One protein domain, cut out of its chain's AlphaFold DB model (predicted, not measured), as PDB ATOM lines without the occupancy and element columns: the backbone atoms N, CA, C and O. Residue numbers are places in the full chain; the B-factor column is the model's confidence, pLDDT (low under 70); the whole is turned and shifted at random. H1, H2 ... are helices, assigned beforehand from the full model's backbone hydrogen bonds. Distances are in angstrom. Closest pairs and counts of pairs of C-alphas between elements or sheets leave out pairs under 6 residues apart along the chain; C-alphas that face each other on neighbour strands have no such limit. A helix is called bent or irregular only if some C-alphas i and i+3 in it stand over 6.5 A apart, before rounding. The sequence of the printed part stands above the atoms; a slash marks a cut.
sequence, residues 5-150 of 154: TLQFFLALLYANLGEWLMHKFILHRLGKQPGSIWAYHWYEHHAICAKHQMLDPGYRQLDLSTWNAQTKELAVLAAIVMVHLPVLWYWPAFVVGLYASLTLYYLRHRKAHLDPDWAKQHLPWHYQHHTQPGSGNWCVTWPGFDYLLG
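This is residues 5 to 150 of the 154 residues of the protein "Fatty acid hydroxylase domain-containing protein" of Methylomonas methanica (UniProt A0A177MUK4). Two long helices, H3 and H4, lie side by side as a hairpin, and a third long helix, H1, meets H4 near one end and splays away from it towards the other. At that other end H2 stands across, meeting the end of H1, the start of H3 and the short helix H6; H5 and H6 fold back from the end of H4 as a small hairpin, and H7 packs on H1. The printed part has 146 residues with seven named helices, H1 to H7 in order along the chain, and no named strand; its class is all helix. It is compact, with a radius of gyration of the C-alphas of 15.2 A and spans of 46 by 36 by 28 A.

H1, residues 5 to 30, touches H2, residues 39 to 51, with residues 27 to 30 alone; they are about perpendicular at 86 degrees, and the closest C-alphas, of Leu 27 and His 41, are 5.8 A apart. Residues 5 to 15 of H1 touch residues 93 to 102 of H4, residues 92 to 114, at a steep tilt of 46 degrees, the same way, closest at the C-alphas of Gln 7 and Phe 94, 4.6 A. H1 also touches H7, residues 144 to 148, closest at the C-alphas of Leu 17 and Phe 145, 6.0 A. H2 touches H3, residues 69 to 89, at the C-alphas of His 45 and Ala 69, 5.9 A, and H6, residues 124 to 131, at those of Cys 49 and His 130, 6.6 A. H3 and H4 form a hairpin, a shallow tilt of 9 degrees, opposite ways, closest at the C-alphas of Leu 88 and Val 95, 5.7 A. H4 and H5, residues 116 to 122, touch only at the corner; H5 and H6 form a hairpin at 31 degrees, with the C-alphas of Lys 120 and Tyr 127 closest, 5.4 A. H1 and H3 are apart. The helix packing is mostly crossed, only just, with 2 of 6 pairs at a shallow tilt. Each O i to N i+4 pair is within hydrogen-bond range in H4, H5, H6 and H7, against 19 of 22 in H1, 6 of 9 in H2 and 13 of 17 in H3.

H1 begins at C-alpha 5 (22.517, -30.889, -31.916) and is 35.4 A long; H2 measures 17.3 A. H3, 32.4 A, is irregular, with a kink of 31 degrees near residue 83 and C-alphas 83 and 86 7.2 A apart. H4, 33.1 A, ends at C-alpha 114 (53.762, -19.545, -39.060). H5 measures 9.8 A, H6 10.1 A and H7 6.3 A, ending at C-alpha 148 (28.058, -9.247, -32.365).

The C-alphas farthest apart, of Lys 51 and Tyr 90, are 46.0 A apart. The printed part has no cut. The links H2 to H3, 17 residues, and H6 to H7, 12 residues, are long. Mean pLDDT of the printed part is 97.1, and no printed residue is under 70.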
ATOM      1  N   THR A   5      22.350 -32.019 -30.997       97.56
ATOM      2  CA  THR A   5      22.517 -30.889 -31.916       97.56
ATOM      3  C   THR A   5      22.590 -29.557 -31.173       97.56
ATOM      4  O   THR A   5      23.506 -28.773 -31.412       97.56
ATOM      5  N   LEU A   6      21.666 -29.303 -30.240       98.00
ATOM      6  CA  LEU A   6      21.647 -28.057 -29.477       98.00
ATOM      7  C   LEU A   6      22.884 -27.928 -28.577       98.00
ATOM      8  O   LEU A   6      23.479 -26.858 -28.519       98.00
ATOM      9  N   GLN A   7      23.312 -29.013 -27.930       98.31
ATOM     10  CA  GLN A   7      24.549 -29.032 -27.143       98.31
ATOM     11  C   GLN A   7      25.773 -28.660 -27.990       98.31
ATOM     12  O   GLN A   7      26.593 -27.851 -27.560       98.31
ATOM     13  N   PHE A   8      25.882 -29.211 -29.200       97.81
ATOM     14  CA  PHE A   8      26.993 -28.912 -30.100       97.81
ATOM     15  C   PHE A   8      26.996 -27.439 -30.536       97.81
ATOM     16  O   PHE A   8      28.026 -26.776 -30.451       97.81
ATOM     17  N   PHE A   9      25.843 -26.884 -30.926       98.19
ATOM     18  CA  PHE A   9      25.741 -25.460 -31.273       98.19
ATOM     19  C   PHE A   9      26.083 -24.541 -30.097       98.19
ATOM     20  O   PHE A   9      26.804 -23.559 -30.275       98.19
ATOM     21  N   LEU A  10      25.613 -24.873 -28.890       98.56
ATOM     22  CA  LEU A  10      25.970 -24.135 -27.681       98.56
ATOM     23  C   LEU A  10      27.478 -24.165 -27.429       98.56
ATOM     24  O   LEU A  10      28.029 -23.152 -27.013       98.56
ATOM     25  N   ALA A  11      28.157 -25.275 -27.726       98.62
ATOM     26  CA  ALA A  11      29.605 -25.365 -27.585       98.62
ATOM     27  C   ALA A  11      30.353 -24.432 -28.541       98.62
ATOM     28  O   ALA A  11      31.300 -23.775 -28.119       98.62
ATOM     29  N   LEU A  12      29.908 -24.316 -29.797       98.50
ATOM     30  CA  LEU A  12      30.514 -23.395 -30.769       98.50
ATOM     31  C   LEU A  12      30.360 -21.931 -30.335       98.50
ATOM     32  O   LEU A  12      31.314 -21.154 -30.405       98.50
ATOM     33  N   LEU A  13      29.165 -21.558 -29.861       98.62
ATOM     34  CA  LEU A  13      28.904 -20.216 -29.333       98.62
ATOM     35  C   LEU A  13      29.731 -19.946 -28.074       98.62
ATOM     36  O   LEU A  13      30.358 -18.895 -27.964       98.62
ATOM     37  N   TYR A  14      29.765 -20.907 -27.152       98.75
ATOM     38  CA  TYR A  14      30.529 -20.812 -25.913       98.75
ATOM     39  C   TYR A  14      32.029 -20.669 -26.182       98.75
ATOM     40  O   TYR A  14      32.669 -19.804 -25.593       98.75
ATOM     41  N   ALA A  15      32.583 -21.458 -27.105       98.75
ATOM     42  CA  ALA A  15      33.994 -21.392 -27.465       98.75
ATOM     43  C   ALA A  15      34.364 -20.029 -28.067       98.75
ATOM     44  O   ALA A  15      35.324 -19.409 -27.618       98.75
ATOM     45  N   ASN A  16      33.579 -19.512 -29.020       98.75
ATOM     46  CA  ASN A  16      33.883 -18.222 -29.647       98.75
ATOM     47  C   ASN A  16      33.688 -17.031 -28.693       98.75
ATOM     48  O   ASN A  16      34.465 -16.075 -28.740       98.75
ATOM     49  N   LEU A  17      32.699 -17.099 -27.791       98.81
ATOM     50  CA  LEU A  17      32.571 -16.141 -26.689       98.81
ATOM     51  C   LEU A  17      33.777 -16.225 -25.748       98.81
ATOM     52  O   LEU A  17      34.295 -15.197 -25.316       98.81
ATOM     53  N   GLY A  18      34.225 -17.444 -25.442       98.69
ATOM     54  CA  GLY A  18      35.414 -17.711 -24.641       98.69
ATOM     55  C   GLY A  18      36.660 -17.068 -25.243       98.69
ATOM     56  O   GLY A  18      37.349 -16.337 -24.537       98.69
ATOM     57  N   GLU A  19      36.898 -17.245 -26.548       98.56
ATOM     58  CA  GLU A  19      37.977 -16.556 -27.271       98.56
ATOM     59  C   GLU A  19      37.898 -15.042 -27.066       98.56
ATOM     60  O   GLU A  19      38.868 -14.425 -26.630       98.56
ATOM     61  N   TRP A  20      36.724 -14.448 -27.301       98.75
ATOM     62  CA  TRP A  20      36.533 -13.006 -27.161       98.75
ATOM     63  C   TRP A  20      36.817 -12.513 -25.736       98.75
ATOM     64  O   TRP A  20      37.559 -11.548 -25.541       98.75
ATOM     65  N   LEU A  21      36.255 -13.184 -24.723       98.69
ATOM     66  CA  LEU A  21      36.412 -12.815 -23.314       98.69
ATOM     67  C   LEU A  21      37.859 -12.965 -22.851       98.69
ATOM     68  O   LEU A  21      38.412 -12.038 -22.252       98.69
ATOM     69  N   MET A  22      38.472 -14.117 -23.128       98.38
ATOM     70  CA  MET A  22      39.845 -14.392 -22.725       98.38
ATOM     71  C   MET A  22      40.809 -13.444 -23.424       98.38
ATOM     72  O   MET A  22      41.630 -12.817 -22.759       98.38
ATOM     73  N   HIS A  23      40.679 -13.265 -24.736       98.31
ATOM     74  CA  HIS A  23      41.618 -12.440 -25.476       98.31
ATOM     75  C   HIS A  23      41.521 -10.966 -25.059       98.31
ATOM     76  O   HIS A  23      42.534 -10.340 -24.745       98.31
ATOM     77  N   LYS A  24      40.304 -10.424 -24.928       98.06
ATOM     78  CA  LYS A  24      40.090  -9.028 -24.529       98.06
ATOM     79  C   LYS A  24      40.455  -8.755 -23.070       98.06
ATOM     80  O   LYS A  24      41.184  -7.805 -22.773       98.06
ATOM     81  N   PHE A  25      39.910  -9.533 -22.134       97.94
ATOM     82  CA  PHE A  25      39.993  -9.204 -20.709       97.94
ATOM     83  C   PHE A  25      41.163  -9.860 -19.993       97.94
ATOM     84  O   PHE A  25      41.694  -9.260 -19.065       97.94
ATOM     85  N   ILE A  26      41.578 -11.053 -20.402       98.06
ATOM     86  CA  ILE A  26      42.683 -11.752 -19.746       98.06
ATOM     87  C   ILE A  26      43.980 -11.396 -20.467       98.06
ATOM     88  O   ILE A  26      44.834 -10.712 -19.907       98.06
ATOM     89  N   LEU A  27      44.093 -11.770 -21.737       97.75
ATOM     90  CA  LEU A  27      45.336 -11.640 -22.488       97.75
ATOM     91  C   LEU A  27      45.706 -10.176 -22.773       97.75
ATOM     92  O   LEU A  27      46.853  -9.795 -22.573       97.75
ATOM     93  N   HIS A  28      44.756  -9.313 -23.157       96.81
ATOM     94  CA  HIS A  28      45.051  -7.890 -23.391       96.81
ATOM     95  C   HIS A  28      44.952  -7.023 -22.143       96.81
ATOM     96  O   HIS A  28      45.891  -6.292 -21.827       96.81
ATOM     97  N   ARG A  29      43.825  -7.044 -21.421       96.12
ATOM     98  CA  ARG A  29      43.647  -6.127 -20.283       96.12
ATOM     99  C   ARG A  29      44.569  -6.469 -19.111       96.12
ATOM    100  O   ARG A  29      45.216  -5.558 -18.601       96.12
ATOM    101  N   LEU A  30      44.655  -7.736 -18.692       97.56
ATOM    102  CA  LEU A  30      45.615  -8.124 -17.648       97.56
ATOM    103  C   LEU A  30      47.038  -8.239 -18.204       97.56
ATOM    104  O   LEU A  30      47.977  -7.937 -17.474       97.56
ATOM    105  N   GLY A  31      47.226  -8.630 -19.468       96.75
ATOM    106  CA  GLY A  31      48.566  -8.742 -20.063       96.75
ATOM    107  C   GLY A  31      49.277  -7.409 -20.315       96.75
ATOM    108  O   GLY A  31      50.499  -7.369 -20.373       96.75
ATOM    109  N   LYS A  32      48.560  -6.281 -20.364       95.19
ATOM    110  CA  LYS A  32      49.188  -4.946 -20.367       95.19
ATOM    111  C   LYS A  32      49.840  -4.560 -19.035       95.19
ATOM    112  O   LYS A  32      50.512  -3.538 -18.972       95.19
ATOM    113  N   GLN A  33      49.628  -5.329 -17.968       96.62
ATOM    114  CA  GLN A  33      50.257  -5.087 -16.671       96.62
ATOM    115  C   GLN A  33      51.561  -5.900 -16.586       96.62
ATOM    116  O   GLN A  33      51.483  -7.127 -16.579       96.62
ATOM    117  N   PRO A  34      52.751  -5.275 -16.475       91.31
ATOM    118  CA  PRO A  34      54.036  -5.987 -16.534       91.31
ATOM    119  C   PRO A  34      54.222  -7.112 -15.503       91.31
ATOM    120  O   PRO A  34      54.908  -8.085 -15.783       91.31
ATOM    121  N   GLY A  35      53.616  -6.992 -14.315       93.50
ATOM    122  CA  GLY A  35      53.696  -8.007 -13.254       93.50
ATOM    123  C   GLY A  35      52.673  -9.144 -13.373       93.50
ATOM    124  O   GLY A  35      52.639 -10.032 -12.526       93.50
ATOM    125  N   SER A  36      51.804  -9.108 -14.383       96.75
ATOM    126  CA  SER A  36      50.767 -10.116 -14.591       96.75
ATOM    127  C   SER A  36      51.348 -11.385 -15.202       96.75
ATOM    128  O   SER A  36      52.158 -11.324 -16.124       96.75
ATOM    129  N   ILE A  37      50.850 -12.554 -14.795       96.44
ATOM    130  CA  ILE A  37      51.196 -13.823 -15.462       96.44
ATOM    131  C   ILE A  37      50.772 -13.846 -16.940       96.44
ATOM    132  O   ILE A  37      51.289 -14.641 -17.714       96.44
ATOM    133  N   TRP A  38      49.856 -12.959 -17.340       97.94
ATOM    134  CA  TRP A  38      49.376 -12.791 -18.715       97.94
ATOM    135  C   TRP A  38      50.230 -11.815 -19.533       97.94
ATOM    136  O   TRP A  38      49.969 -11.621 -20.719       97.94
ATOM    137  N   ALA A  39      51.251 -11.201 -18.920       97.31
ATOM    138  CA  ALA A  39      52.102 -10.197 -19.553       97.31
ATOM    139  C   ALA A  39      52.806 -10.717 -20.815       97.31
ATOM    140  O   ALA A  39      53.048  -9.952 -21.748       97.31
ATOM    141  N   TYR A  40      53.062 -12.025 -20.894       96.75
ATOM    142  CA  TYR A  40      53.652 -12.646 -22.080       96.75
ATOM    143  C   TYR A  40      52.850 -12.359 -23.357       96.75
ATOM    144  O   TYR A  40      53.443 -12.179 -24.416       96.75
ATOM    145  N   HIS A  41      51.519 -12.247 -23.282       97.44
ATOM    146  CA  HIS A  41      50.723 -11.993 -24.482       97.44
ATOM    147  C   HIS A  41      51.115 -10.664 -25.133       97.44
ATOM    148  O   HIS A  41      51.299 -10.588 -26.343       97.44
ATOM    149  N   TRP A  42      51.334  -9.622 -24.326       95.12
ATOM    150  CA  TRP A  42      51.708  -8.299 -24.825       95.12
ATOM    151  C   TRP A  42      53.217  -8.158 -25.067       95.12
ATOM    152  O   TRP A  42      53.651  -7.754 -26.145       95.12
ATOM    153  N   TYR A  43      54.021  -8.493 -24.057       95.69
ATOM    154  CA  TYR A  43      55.456  -8.191 -24.025       95.69
ATOM    155  C   TYR A  43      56.334  -9.254 -24.698       95.69
ATOM    156  O   TYR A  43      57.505  -8.990 -24.959       95.69
ATOM    157  N   GLU A  44      55.784 -10.432 -25.001       95.88
ATOM    158  CA  GLU A  44      56.464 -11.497 -25.745       95.88
ATOM    159  C   GLU A  44      55.769 -11.688 -27.098       95.88
ATOM    160  O   GLU A  44      56.305 -11.276 -28.123       95.88
ATOM    161  N   HIS A  45      54.544 -12.213 -27.108       97.25
ATOM    162  CA  HIS A  45      53.858 -12.626 -28.332       97.25
ATOM    163  C   HIS A  45      53.545 -11.456 -29.283       97.25
ATOM    164  O   HIS A  45      54.013 -11.440 -30.424       97.25
ATOM    165  N   HIS A  46      52.828 -10.424 -28.822       96.88
ATOM    166  CA  HIS A  46      52.570  -9.229 -29.634       96.88
ATOM    167  C   HIS A  46      53.856  -8.480 -29.994       96.88
ATOM    168  O   HIS A  46      53.987  -8.008 -31.121       96.88
ATOM    169  N   ALA A  47      54.817  -8.386 -29.070       95.75
ATOM    170  CA  ALA A  47      56.091  -7.717 -29.318       95.75
ATOM    171  C   ALA A  47      56.917  -8.406 -30.420       95.75
ATOM    172  O   ALA A  47      57.513  -7.725 -31.256       95.75
ATOM    173  N   ILE A  48      56.942  -9.742 -30.452       96.94
ATOM    174  CA  ILE A  48      57.577 -10.536 -31.514       96.94
ATOM    175  C   ILE A  48      56.805 -10.360 -32.825       96.94
ATOM    176  O   ILE A  48      57.402  -9.994 -33.839       96.94
ATOM    177  N   CYS A  49      55.479 -10.520 -32.800       96.50
ATOM    178  CA  CYS A  49      54.639 -10.357 -33.988       96.50
ATOM    179  C   CYS A  49      54.749  -8.957 -34.604       96.50
ATOM    180  O   CYS A  49      54.712  -8.823 -35.823       96.50
ATOM    181  N   ALA A  50      54.913  -7.910 -33.790       95.00
ATOM    182  CA  ALA A  50      55.112  -6.546 -34.271       95.00
ATOM    183  C   ALA A  50      56.449  -6.387 -35.016       95.00
ATOM    184  O   ALA A  50      56.509  -5.705 -36.036       95.00
ATOM    185  N   LYS A  51      57.514  -7.052 -34.546       95.69
ATOM    186  CA  LYS A  51      58.838  -7.047 -35.199       95.69
ATOM    187  C   LYS A  51      58.865  -7.864 -36.489       95.69
ATOM    188  O   LYS A  51      59.630  -7.540 -37.392       95.69
ATOM    189  N   HIS A  52      58.048  -8.911 -36.570       96.12
ATOM    190  CA  HIS A  52      58.064  -9.878 -37.671       96.12
ATOM    191  C   HIS A  52      56.750  -9.935 -38.465       96.12
ATOM    192  O   HIS A  52      56.487 -10.919 -39.150       96.12
ATOM    193  N   GLN A  53      55.929  -8.882 -38.385       94.81
ATOM    194  CA  GLN A  53      54.688  -8.721 -39.149       94.81
ATOM    195  C   GLN A  53      53.773  -9.962 -39.102       94.81
ATOM    196  O   GLN A  53      53.488 -10.544 -40.145       94.81
ATOM    197  N   MET A  54      53.303 -10.338 -37.902       96.56
ATOM    198  CA  MET A  54      52.488 -11.535 -37.581       96.56
ATOM    199  C   MET A  54      53.285 -12.808 -37.285       96.56
ATOM    200  O   MET A  54      52.817 -13.639 -36.507       96.56
ATOM    201  N   LEU A  55      54.467 -12.985 -37.876       98.19
ATOM    202  CA  LEU A  55      55.248 -14.200 -37.662       98.19
ATOM    203  C   LEU A  55      55.713 -14.288 -36.200       98.19
ATOM    204  O   LEU A  55      56.313 -13.352 -35.675       98.19
ATOM    205  N   ASP A  56      55.510 -15.441 -35.571       97.69
ATOM    206  CA  ASP A  56      56.072 -15.753 -34.256       97.69
ATOM    207  C   ASP A  56      56.907 -17.043 -34.353       97.69
ATOM    208  O   ASP A  56      56.360 -18.153 -34.412       97.69
ATOM    209  N   PRO A  57      58.252 -16.930 -34.391       95.44
ATOM    210  CA  PRO A  57      59.143 -18.084 -34.462       95.44
ATOM    211  C   PRO A  57      58.980 -19.070 -33.302       95.44
ATOM    212  O   PRO A  57      59.326 -20.240 -33.473       95.44
ATOM    213  N   GLY A  58      58.429 -18.629 -32.163       94.56
ATOM    214  CA  GLY A  58      58.149 -19.472 -31.005       94.56
ATOM    215  C   GLY A  58      57.201 -20.631 -31.312       94.56
ATOM    216  O   GLY A  58      57.258 -21.637 -30.620       94.56
ATOM    217  N   TYR A  59      56.408 -20.538 -32.388       96.31
ATOM    218  CA  TYR A  59      55.492 -21.594 -32.828       96.31
ATOM    219  C   TYR A  59      56.121 -22.654 -33.748       96.31
ATOM    220  O   TYR A  59      55.462 -23.652 -34.086       96.31
ATOM    221  N   ARG A  60      57.366 -22.459 -34.217       94.94
ATOM    222  CA  ARG A  60      57.987 -23.328 -35.240       94.94
ATOM    223  C   ARG A  60      58.138 -24.761 -34.759       94.94
ATOM    224  O   ARG A  60      57.822 -25.685 -35.506       94.94
ATOM    225  N   GLN A  61      58.576 -24.934 -33.521       91.50
ATOM    226  CA  GLN A  61      58.776 -26.235 -32.901       91.50
ATOM    227  C   GLN A  61      58.036 -26.266 -31.575       91.50
ATOM    228  O   GLN A  61      58.185 -25.363 -30.760       91.50
ATOM    229  N   LEU A  62      57.240 -27.316 -31.376       92.19
ATOM    230  CA  LEU A  62      56.634 -27.568 -30.082       92.19
ATOM    231  C   LEU A  62      57.686 -28.197 -29.166       92.19
ATOM    232  O   LEU A  62      57.915 -29.403 -29.226       92.19
ATOM    233  N   ASP A  63      58.304 -27.372 -28.331       92.69
ATOM    234  CA  ASP A  63      59.207 -27.806 -27.271       92.69
ATOM    235  C   ASP A  63      58.563 -27.537 -25.906       92.69
ATOM    236  O   ASP A  63      58.528 -26.402 -25.432       92.69
ATOM    237  N   LEU A  64      58.056 -28.597 -25.269       92.50
ATOM    238  CA  LEU A  64      57.389 -28.521 -23.965       92.50
ATOM    239  C   LEU A  64      58.340 -28.161 -22.811       92.50
ATOM    240  O   LEU A  64      57.861 -27.848 -21.723       92.50
ATOM    241  N   SER A  65      59.660 -28.201 -23.023       93.25
ATOM    242  CA  SER A  65      60.649 -27.788 -22.018       93.25
ATOM    243  C   SER A  65      60.898 -26.273 -22.005       93.25
ATOM    244  O   SER A  65      61.406 -25.736 -21.020       93.25
ATOM    245  N   THR A  66      60.477 -25.567 -23.057       93.06
ATOM    246  CA  THR A  66      60.617 -24.116 -23.187       93.06
ATOM    247  C   THR A  66      59.340 -23.406 -22.729       93.06
ATOM    248  O   THR A  66      58.258 -23.685 -23.234       93.06
ATOM    249  N   TRP A  67      59.436 -22.433 -21.812       94.12
ATOM    250  CA  TRP A  67      58.285 -21.652 -21.316       94.12
ATOM    251  C   TRP A  67      58.050 -20.356 -22.117       94.12
ATOM    252  O   TRP A  67      58.260 -19.245 -21.620       94.12
ATOM    253  N   ASN A  68      57.622 -20.492 -23.374       94.44
ATOM    254  CA  ASN A  68      57.352 -19.395 -24.314       94.44
ATOM    255  C   ASN A  68      55.839 -19.141 -24.491       94.44
ATOM    256  O   ASN A  68      55.017 -19.729 -23.789       94.44
ATOM    257  N   ALA A  69      55.455 -18.236 -25.390       95.31
ATOM    258  CA  ALA A  69      54.051 -17.946 -25.688       95.31
ATOM    259  C   ALA A  69      53.234 -19.192 -26.089       95.31
ATOM    260  O   ALA A  69      52.130 -19.378 -25.579       95.31
ATOM    261  N   GLN A  70      53.785 -20.073 -26.932       97.00
ATOM    262  CA  GLN A  70      53.101 -21.284 -27.401       97.00
ATOM    263  C   GLN A  70      52.844 -22.281 -26.260       97.00
ATOM    264  O   GLN A  70      51.746 -22.824 -26.141       97.00
ATOM    265  N   THR A  71      53.831 -22.549 -25.402       96.94
ATOM    266  CA  THR A  71      53.645 -23.506 -24.298       96.94
ATOM    267  C   THR A  71      52.768 -22.949 -23.182       96.94
ATOM    268  O   THR A  71      51.991 -23.704 -22.595       96.94
ATOM    269  N   LYS A  72      52.798 -21.632 -22.944       97.69
ATOM    270  CA  LYS A  72      51.836 -20.945 -22.065       97.69
ATOM    271  C   LYS A  72      50.406 -21.049 -22.606       97.69
ATOM    272  O   LYS A  72      49.501 -21.369 -21.839       97.69
ATOM    273  N   GLU A  73      50.199 -20.839 -23.908       98.06
ATOM    274  CA  GLU A  73      48.899 -21.047 -24.559       98.06
ATOM    275  C   GLU A  73      48.412 -22.490 -24.365       98.06
ATOM    276  O   GLU A  73      47.292 -22.710 -23.908       98.06
ATOM    277  N   LEU A  74      49.269 -23.479 -24.631       98.25
ATOM    278  CA  LEU A  74      48.936 -24.892 -24.441       98.25
ATOM    279  C   LEU A  74      48.585 -25.232 -22.990       98.25
ATOM    280  O   LEU A  74      47.636 -25.981 -22.760       98.25
ATOM    281  N   ALA A  75      49.295 -24.666 -22.012       98.25
ATOM    282  CA  ALA A  75      48.978 -24.850 -20.597       98.25
ATOM    283  C   ALA A  75      47.589 -24.288 -20.245       98.25
ATOM    284  O   ALA A  75      46.825 -24.927 -19.520       98.25
ATOM    285  N   VAL A  76      47.228 -23.127 -20.798       98.25
ATOM    286  CA  VAL A  76      45.902 -22.518 -20.613       98.25
ATOM    287  C   VAL A  76      44.813 -23.363 -21.271       98.25
ATOM    288  O   VAL A  76      43.798 -23.649 -20.639       98.25
ATOM    289  N   LEU A  77      45.025 -23.822 -22.508       98.62
ATOM    290  CA  LEU A  77      44.083 -24.702 -23.206       98.62
ATOM    291  C   LEU A  77      43.889 -26.028 -22.457       98.62
ATOM    292  O   LEU A  77      42.754 -26.478 -22.292       98.62
ATOM    293  N   ALA A  78      44.968 -26.619 -21.938       98.69
ATOM    294  CA  ALA A  78      44.901 -27.815 -21.103       98.69
ATOM    295  C   ALA A  78      44.107 -27.564 -19.813       98.69
ATOM    296  O   ALA A  78      43.267 -28.382 -19.442       98.69
ATOM    297  N   ALA A  79      44.299 -26.416 -19.156       98.69
ATOM    298  CA  ALA A  79      43.516 -26.046 -17.981       98.69
ATOM    299  C   ALA A  79      42.017 -25.914 -18.303       98.69
ATOM    300  O   ALA A  79      41.186 -26.425 -17.553       98.69
ATOM    301  N   ILE A  80      41.658 -25.304 -19.441       98.56
ATOM    302  CA  ILE A  80      40.261 -25.202 -19.892       98.56
ATOM    303  C   ILE A  80      39.668 -26.597 -20.113       98.56
ATOM    304  O   ILE A  80      38.566 -26.863 -19.637       98.56
ATOM    305  N   VAL A  81      40.396 -27.498 -20.781       98.56
ATOM    306  CA  VAL A  81      39.984 -28.900 -20.956       98.56
ATOM    307  C   VAL A  81      39.731 -29.559 -19.597       98.56
ATOM    308  O   VAL A  81      38.653 -30.098 -19.363       98.56
ATOM    309  N   MET A  82      40.668 -29.458 -18.655       98.62
ATOM    310  CA  MET A  82      40.520 -30.097 -17.342       98.62
ATOM    311  C   MET A  82      39.321 -29.565 -16.549       98.62
ATOM    312  O   MET A  82      38.585 -30.352 -15.956       98.62
ATOM    313  N   VAL A  83      39.078 -28.251 -16.578       98.38
ATOM    314  CA  VAL A  83      37.935 -27.623 -15.892       98.38
ATOM    315  C   VAL A  83      36.591 -28.099 -16.454       98.38
ATOM    316  O   VAL A  83      35.622 -28.208 -15.705       98.38
ATOM    317  N   HIS A  84      36.519 -28.420 -17.748       98.44
ATOM    318  CA  HIS A  84      35.275 -28.848 -18.395       98.44
ATOM    319  C   HIS A  84      35.049 -30.363 -18.370       98.44
ATOM    320  O   HIS A  84      33.950 -30.815 -18.694       98.44
ATOM    321  N   LEU A  85      36.030 -31.159 -17.935       97.81
ATOM    322  CA  LEU A  85      35.917 -32.617 -17.896       97.81
ATOM    323  C   LEU A  85      34.692 -33.122 -17.101       97.81
ATOM    324  O   LEU A  85      33.999 -34.006 -17.610       97.81
ATOM    325  N   PRO A  86      34.329 -32.562 -15.926       98.19
ATOM    326  CA  PRO A  86      33.129 -32.994 -15.202       98.19
ATOM    327  C   PRO A  86      31.811 -32.738 -15.954       98.19
ATOM    328  O   PRO A  86      30.819 -33.413 -15.690       98.19
ATOM    329  N   VAL A  87      31.783 -31.797 -16.907       97.75
ATOM    330  CA  VAL A  87      30.584 -31.478 -17.708       97.75
ATOM    331  C   VAL A  87      30.249 -32.611 -18.686       97.75
ATOM    332  O   VAL A  87      29.092 -32.755 -19.085       97.75
ATOM    333  N   LEU A  88      31.227 -33.463 -19.020       96.75
ATOM    334  CA  LEU A  88      31.078 -34.572 -19.968       96.75
ATOM    335  C   LEU A  88      29.969 -35.549 -19.547       96.75
ATOM    336  O   LEU A  88      29.246 -36.054 -20.403       96.75
ATOM    337  N   TRP A  89      29.799 -35.761 -18.239       96.50
ATOM    338  CA  TRP A  89      28.771 -36.642 -17.672       96.50
ATOM    339  C   TRP A  89      27.345 -36.160 -17.938       96.50
ATOM    340  O   TRP A  89      26.417 -36.965 -17.961       96.50
ATOM    341  N   TYR A  90      27.170 -34.855 -18.144       96.62
ATOM    342  CA  TYR A  90      25.862 -34.242 -18.327       96.62
ATOM    343  C   TYR A  90      25.621 -33.895 -19.794       96.62
ATOM    344  O   TYR A  90      24.597 -34.298 -20.349       96.62
ATOM    345  N   TRP A  91      26.551 -33.177 -20.435       98.06
ATOM    346  CA  TRP A  91      26.422 -32.671 -21.808       98.06
ATOM    347  C   TRP A  91      27.606 -33.117 -22.687       98.06
ATOM    348  O   TRP A  91      28.476 -32.307 -23.027       98.06
ATOM    349  N   PRO A  92      27.671 -34.402 -23.081       97.50
ATOM    350  CA  PRO A  92      28.837 -34.951 -23.768       97.50
ATOM    351  C   PRO A  92      29.087 -34.308 -25.135       97.50
ATOM    352  O   PRO A  92      30.228 -34.010 -25.485       97.50
ATOM    353  N   ALA A  93      28.025 -34.022 -25.894       98.38
ATOM    354  CA  ALA A  93      28.153 -33.386 -27.202       98.38
ATOM    355  C   ALA A  93      28.641 -31.932 -27.095       98.38
ATOM    356  O   ALA A  93      29.362 -31.462 -27.976       98.38
ATOM    357  N   PHE A  94      28.300 -31.240 -26.000       98.69
ATOM    358  CA  PHE A  94      28.822 -29.904 -25.723       98.69
ATOM    359  C   PHE A  94      30.332 -29.953 -25.475       98.69
ATOM    360  O   PHE A  94      31.084 -29.221 -26.108       98.69
ATOM    361  N   VAL A  95      30.795 -30.851 -24.597       98.62
ATOM    362  CA  VAL A  95      32.225 -30.962 -24.266       98.62
ATOM    363  C   VAL A  95      33.053 -31.365 -25.486       98.62
ATOM    364  O   VAL A  95      34.093 -30.761 -25.743       98.62
ATOM    365  N   VAL A  96      32.568 -32.312 -26.297       98.44
ATOM    366  CA  VAL A  96      33.230 -32.686 -27.559       98.44
ATOM    367  C   VAL A  96      33.300 -31.500 -28.524       98.44
ATOM    368  O   VAL A  96      34.364 -31.231 -29.080       98.44
ATOM    369  N   GLY A  97      32.201 -30.755 -28.698       98.69
ATOM    370  CA  GLY A  97      32.184 -29.555 -29.539       98.69
ATOM    371  C   GLY A  97      33.136 -28.463 -29.042       98.69
ATOM    372  O   GLY A  97      33.825 -27.824 -29.841       98.69
ATOM    373  N   LEU A  98      33.241 -28.292 -27.722       98.81
ATOM    374  CA  LEU A  98      34.162 -27.347 -27.099       98.81
ATOM    375  C   LEU A  98      35.613 -27.756 -27.361       98.81
ATOM    376  O   LEU A  98      36.395 -26.942 -27.837       98.81
ATOM    377  N   TYR A  99      35.980 -29.018 -27.128       98.75
ATOM    378  CA  TYR A  99      37.358 -29.488 -27.326       98.75
ATOM    379  C   TYR A  99      37.773 -29.476 -28.798       98.75
ATOM    380  O   TYR A  99      38.913 -29.128 -29.117       98.75
ATOM    381  N   ALA A 100      36.843 -29.783 -29.705       98.75
ATOM    382  CA  ALA A 100      37.057 -29.603 -31.136       98.75
ATOM    383  C   ALA A 100      37.324 -28.127 -31.479       98.75
ATOM    384  O   ALA A 100      38.243 -27.831 -32.243       98.75
ATOM    385  N   SER A 101      36.585 -27.199 -30.863       98.75
ATOM    386  CA  SER A 101      36.782 -25.757 -31.052       98.75
ATOM    387  C   SER A 101      38.127 -25.274 -30.498       98.75
ATOM    388  O   SER A 101      38.828 -24.547 -31.192       98.75
ATOM    389  N   LEU A 102      38.542 -25.730 -29.309       98.81
ATOM    390  CA  LEU A 102      39.857 -25.408 -28.726       98.81
ATOM    391  C   LEU A 102      41.013 -25.935 -29.586       98.81
ATOM    392  O   LEU A 102      42.016 -25.252 -29.787       98.81
ATOM    393  N   THR A 103      40.857 -27.141 -30.132       98.75
ATOM    394  CA  THR A 103      41.841 -27.733 -31.046       98.75
ATOM    395  C   THR A 103      41.929 -26.919 -32.335       98.75
ATOM    396  O   THR A 103      43.022 -26.576 -32.783       98.75
ATOM    397  N   LEU A 104      40.784 -26.564 -32.921       98.69
ATOM    398  CA  LEU A 104      40.732 -25.737 -34.122       98.69
ATOM    399  C   LEU A 104      41.322 -24.342 -33.882       98.69
ATOM    400  O   LEU A 104      42.042 -23.844 -34.748       98.69
ATOM    401  N   TYR A 105      41.053 -23.748 -32.718       98.81
ATOM    402  CA  TYR A 105      41.664 -22.504 -32.260       98.81
ATOM    403  C   TYR A 105      43.182 -22.603 -32.286       98.81
ATOM    404  O   TYR A 105      43.809 -21.867 -33.046       98.81
ATOM    405  N   TYR A 106      43.764 -23.573 -31.581       98.75
ATOM    406  CA  TYR A 106      45.216 -23.728 -31.526       98.75
ATOM    407  C   TYR A 106      45.831 -23.950 -32.913       98.75
ATOM    408  O   TYR A 106      46.814 -23.307 -33.277       98.75
ATOM    409  N   LEU A 107      45.233 -24.825 -33.731       98.56
ATOM    410  CA  LEU A 107      45.737 -25.114 -35.076       98.56
ATOM    411  C   LEU A 107      45.710 -23.877 -35.981       98.56
ATOM    412  O   LEU A 107      46.676 -23.621 -36.701       98.56
ATOM    413  N   ARG A 108      44.615 -23.108 -35.951       98.69
ATOM    414  CA  ARG A 108      44.465 -21.883 -36.746       98.69
ATOM    415  C   ARG A 108      45.376 -20.774 -36.248       98.69
ATOM    416  O   ARG A 108      46.028 -20.141 -37.071       98.69
ATOM    417  N   HIS A 109      45.448 -20.583 -34.935       98.69
ATOM    418  CA  HIS A 109      46.303 -19.594 -34.297       98.69
ATOM    419  C   HIS A 109      47.773 -19.849 -34.639       98.69
ATOM    420  O   HIS A 109      48.424 -19.019 -35.276       98.69
ATOM    421  N   ARG A 110      48.257 -21.065 -34.364       98.44
ATOM    422  CA  ARG A 110      49.611 -21.497 -34.717       98.44
ATOM    423  C   ARG A 110      49.896 -21.334 -36.206       98.44
ATOM    424  O   ARG A 110      50.953 -20.831 -36.572       98.44
ATOM    425  N   LYS A 111      48.979 -21.765 -37.079       98.56
ATOM    426  CA  LYS A 111      49.165 -21.615 -38.528       98.56
ATOM    427  C   LYS A 111      49.270 -20.145 -38.924       98.56
ATOM    428  O   LYS A 111      50.142 -19.813 -39.715       98.56
ATOM    429  N   ALA A 112      48.444 -19.274 -38.350       98.50
ATOM    430  CA  ALA A 112      48.470 -17.846 -38.641       98.50
ATOM    431  C   ALA A 112      49.819 -17.194 -38.300       98.50
ATOM    432  O   ALA A 112      50.292 -16.330 -39.034       98.50
ATOM    433  N   HIS A 113      50.451 -17.646 -37.215       98.56
ATOM    434  CA  HIS A 113      51.760 -17.162 -36.778       98.56
ATOM    435  C   HIS A 113      52.952 -17.830 -37.468       98.56
ATOM    436  O   HIS A 113      54.077 -17.366 -37.304       98.56
ATOM    437  N   LEU A 114      52.733 -18.895 -38.241       98.44
ATOM    438  CA  LEU A 114      53.762 -19.545 -39.060       98.44
ATOM    439  C   LEU A 114      53.671 -19.172 -40.540       98.44
ATOM    440  O   LEU A 114      54.681 -19.224 -41.237       98.44
ATOM    441  N   ASP A 115      52.482 -18.794 -40.999       98.44
ATOM    442  CA  ASP A 115      52.178 -18.426 -42.378       98.44
ATOM    443  C   ASP A 115      51.326 -17.136 -42.391       98.44
ATOM    444  O   ASP A 115      50.089 -17.192 -42.414       98.44
ATOM    445  N   PRO A 116      51.979 -15.954 -42.326       98.25
ATOM    446  CA  PRO A 116      51.295 -14.662 -42.336       98.25
ATOM    447  C   PRO A 116      50.442 -14.411 -43.584       98.25
ATOM    448  O   PRO A 116      49.406 -13.748 -43.486       98.25
ATOM    449  N   ASP A 117      50.832 -14.944 -44.745       98.38
ATOM    450  CA  ASP A 117      50.062 -14.802 -45.983       98.38
ATOM    451  C   ASP A 117      48.766 -15.611 -45.907       98.38
ATOM    452  O   ASP A 117      47.684 -15.099 -46.219       98.38
ATOM    453  N   TRP A 118      48.840 -16.843 -45.393       98.62
ATOM    454  CA  TRP A 118      47.649 -17.627 -45.087       98.62
ATOM    455  C   TRP A 118      46.764 -16.919 -44.059       98.62
ATOM    456  O   TRP A 118      45.548 -16.856 -44.260       98.62
ATOM    457  N   ALA A 119      47.349 -16.341 -43.003       98.38
ATOM    458  CA  ALA A 119      46.614 -15.586 -41.989       98.38
ATOM    459  C   ALA A 119      45.860 -14.404 -42.599       98.38
ATOM    460  O   ALA A 119      44.669 -14.231 -42.354       98.38
ATOM    461  N   LYS A 120      46.528 -13.614 -43.442       97.69
ATOM    462  CA  LYS A 120      45.937 -12.452 -44.108       97.69
ATOM    463  C   LYS A 120      44.750 -12.836 -44.995       97.69
ATOM    464  O   LYS A 120      43.778 -12.090 -45.056       97.69
ATOM    465  N   GLN A 121      44.818 -13.987 -45.661       98.25
ATOM    466  CA  GLN A 121      43.755 -14.470 -46.546       98.25
ATOM    467  C   GLN A 121      42.589 -15.123 -45.788       98.25
ATOM    468  O   GLN A 121      41.433 -14.910 -46.144       98.25
ATOM    469  N   HIS A 122      42.874 -15.915 -44.750       98.31
ATOM    470  CA  HIS A 122      41.882 -16.798 -44.122       98.31
ATOM    471  C   HIS A 122      41.402 -16.311 -42.755       98.31
ATOM    472  O   HIS A 122      40.276 -16.616 -42.366       98.31
ATOM    473  N   LEU A 123      42.233 -15.556 -42.034       98.31
ATOM    474  CA  LEU A 123      41.941 -14.960 -40.728       98.31
ATOM    475  C   LEU A 123      42.292 -13.457 -40.731       98.31
ATOM    476  O   LEU A 123      43.052 -13.000 -39.870       98.31
ATOM    477  N   PRO A 124      41.768 -12.655 -41.683       97.44
ATOM    478  CA  PRO A 124      42.164 -11.255 -41.841       97.44
ATOM    479  C   PRO A 124      41.952 -10.425 -40.572       97.44
ATOM    480  O   PRO A 124      42.716  -9.503 -40.318       97.44
ATOM    481  N   TRP A 125      40.954 -10.750 -39.746       97.94
ATOM    482  CA  TRP A 125      40.732 -10.077 -38.463       97.94
ATOM    483  C   TRP A 125      41.887 -10.313 -37.480       97.94
ATOM    484  O   TRP A 125      42.359  -9.355 -36.874       97.94
ATOM    485  N   HIS A 126      42.387 -11.549 -37.369       98.06
ATOM    486  CA  HIS A 126      43.513 -11.893 -36.497       98.06
ATOM    487  C   HIS A 126      44.819 -11.305 -37.039       98.06
ATOM    488  O   HIS A 126      45.603 -10.719 -36.302       98.06
ATOM    489  N   TYR A 127      45.014 -11.329 -38.359       97.56
ATOM    490  CA  TYR A 127      46.138 -10.624 -38.979       97.56
ATOM    491  C   TYR A 127      46.113  -9.119 -38.654       97.56
ATOM    492  O   TYR A 127      47.114  -8.546 -38.223       97.56
ATOM    493  N   GLN A 128      44.955  -8.471 -38.809       96.62
ATOM    494  CA  GLN A 128      44.767  -7.055 -38.476       96.62
ATOM    495  C   GLN A 128      44.959  -6.779 -36.982       96.62
ATOM    496  O   GLN A 128      45.515  -5.746 -36.634       96.62
ATOM    497  N   HIS A 129      44.547  -7.701 -36.108       97.31
ATOM    498  CA  HIS A 129      44.738  -7.592 -34.662       97.31
ATOM    499  C   HIS A 129      46.211  -7.375 -34.279       97.31
ATOM    500  O   HIS A 129      46.515  -6.564 -33.408       97.31
ATOM    501  N   HIS A 130      47.133  -8.068 -34.954       97.00
ATOM    502  CA  HIS A 130      48.570  -7.925 -34.709       97.00
ATOM    503  C   HIS A 130      49.227  -6.784 -35.486       97.00
ATOM    504  O   HIS A 130      50.226  -6.236 -35.025       97.00
ATOM    505  N   THR A 131      48.721  -6.457 -36.677       95.12
ATOM    506  CA  THR A 131      49.428  -5.577 -37.625       95.12
ATOM    507  C   THR A 131      48.894  -4.153 -37.685       95.12
ATOM    508  O   THR A 131      49.602  -3.265 -38.160       95.12
ATOM    509  N   GLN A 132      47.673  -3.907 -37.213       92.06
ATOM    510  CA  GLN A 132      47.055  -2.586 -37.254       92.06
ATOM    511  C   GLN A 132      46.975  -1.963 -35.857       92.06
ATOM    512  O   GLN A 132      46.684  -2.655 -34.879       92.06
ATOM    513  N   PRO A 133      47.185  -0.640 -35.741       82.62
ATOM    514  CA  PRO A 133      46.948   0.063 -34.491       82.62
ATOM    515  C   PRO A 133      45.450   0.049 -34.162       82.62
ATOM    516  O   PRO A 133      44.613   0.352 -35.010       82.62
ATOM    517  N   GLY A 134      45.106  -0.278 -32.920       84.00
ATOM    518  CA  GLY A 134      43.717  -0.304 -32.469       84.00
ATOM    519  C   GLY A 134      43.466  -1.339 -31.381       84.00
ATOM    520  O   GLY A 134      44.375  -2.020 -30.915       84.00
ATOM    521  N   SER A 135      42.210  -1.431 -30.955       86.75
ATOM    522  CA  SER A 135      41.737  -2.375 -29.943       86.75
ATOM    523  C   SER A 135      40.482  -3.049 -30.487       86.75
ATOM    524  O   SER A 135      39.451  -2.394 -30.622       86.75
ATOM    525  N   GLY A 136      40.575  -4.330 -30.833       94.88
ATOM    526  CA  GLY A 136      39.506  -5.068 -31.504       94.88
ATOM    527  C   GLY A 136      40.004  -6.377 -32.107       94.88
ATOM    528  O   GLY A 136      41.180  -6.709 -31.953       94.88
ATOM    529  N   ASN A 137      39.123  -7.093 -32.807       97.81
ATOM    530  CA  ASN A 137      39.387  -8.403 -33.415       97.81
ATOM    531  C   ASN A 137      39.884  -9.440 -32.391       97.81
ATOM    532  O   ASN A 137      40.987  -9.967 -32.509       97.81
ATOM    533  N   TRP A 138      39.096  -9.677 -31.346       98.19
ATOM    534  CA  TRP A 138      39.474 -10.539 -30.227       98.19
ATOM    535  C   TRP A 138      39.309 -12.029 -30.525       98.19
ATOM    536  O   TRP A 138      40.031 -12.845 -29.963       98.19
ATOM    537  N   CYS A 139      38.368 -12.418 -31.378       98.50
ATOM    538  CA  CYS A 139      38.215 -13.815 -31.758       98.50
ATOM    539  C   CYS A 139      39.307 -14.213 -32.757       98.50
ATOM    540  O   CYS A 139      39.624 -13.456 -33.672       98.50
ATOM    541  N   VAL A 140      39.833 -15.431 -32.646       98.38
ATOM    542  CA  VAL A 140      40.873 -15.939 -33.552       98.38
ATOM    543  C   VAL A 140      40.260 -16.845 -34.611       98.38
ATOM    544  O   VAL A 140      40.524 -16.661 -35.797       98.38
ATOM    545  N   THR A 141      39.412 -17.800 -34.223       98.06
ATOM    546  CA  THR A 141      38.904 -18.825 -35.152       98.06
ATOM    547  C   THR A 141      37.922 -18.280 -36.179       98.06
ATOM    548  O   THR A 141      38.012 -18.644 -37.354       98.06
ATOM    549  N   TRP A 142      36.990 -17.437 -35.741       97.38
ATOM    550  CA  TRP A 142      36.043 -16.679 -36.557       97.38
ATOM    551  C   TRP A 142      35.578 -15.432 -35.789       97.38
ATOM    552  O   TRP A 142      35.416 -15.494 -34.573       97.38
ATOM    553  N   PRO A 143      35.294 -14.304 -36.459       97.94
ATOM    554  CA  PRO A 143      35.024 -13.014 -35.812       97.94
ATOM    555  C   PRO A 143      33.570 -12.873 -35.317       97.94
ATOM    556  O   PRO A 143      32.995 -11.789 -35.370       97.94
ATOM    557  N   GLY A 144      32.931 -13.966 -34.886       97.88
ATOM    558  CA  GLY A 144      31.498 -13.999 -34.563       97.88
ATOM    559  C   GLY A 144      31.129 -13.018 -33.452       97.88
ATOM    560  O   GLY A 144      30.332 -12.102 -33.667       97.88
ATOM    561  N   PHE A 145      31.760 -13.160 -32.285       98.56
ATOM    562  CA  PHE A 145      31.551 -12.235 -31.169       98.56
ATOM    563  C   PHE A 145      32.166 -10.850 -31.398       98.56
ATOM    564  O   PHE A 145      31.672  -9.879 -30.827       98.56
ATOM    565  N   ASP A 146      33.156 -10.712 -32.285       98.50
ATOM    566  CA  ASP A 146      33.622  -9.389 -32.708       98.50
ATOM    567  C   ASP A 146      32.565  -8.610 -33.486       98.50
ATOM    568  O   ASP A 146      32.390  -7.414 -33.250       98.50
ATOM    569  N   TYR A 147      31.838  -9.270 -34.391       98.00
ATOM    570  CA  TYR A 147      30.708  -8.647 -35.072       98.00
ATOM    571  C   TYR A 147      29.556  -8.376 -34.108       98.00
ATOM    572  O   TYR A 147      29.037  -7.262 -34.085       98.00
ATOM    573  N   LEU A 148      29.188  -9.365 -33.289       98.25
ATOM    574  CA  LEU A 148      28.058  -9.247 -32.365       98.25
ATOM    575  C   LEU A 148      28.243  -8.106 -31.354       98.25
ATOM    576  O   LEU A 148      27.283  -7.418 -31.021       98.25
ATOM    577  N   LEU A 149      29.471  -7.904 -30.870       97.88
ATOM    578  CA  LEU A 149      29.792  -6.919 -29.835       97.88
ATOM    579  C   LEU A 149      30.447  -5.647 -30.390       97.88
ATOM    580  O   LEU A 149      30.915  -4.813 -29.614       97.88
ATOM    581  N   GLY A 150      30.494  -5.487 -31.716       96.75
ATOM    582  CA  GLY A 150      31.000  -4.279 -32.368       96.75
ATOM    583  C   GLY A 150      32.494  -4.020 -32.152       96.75
ATOM    584  O   GLY A 150      32.914  -2.867 -32.124       96.75
TER     585      GLY A 150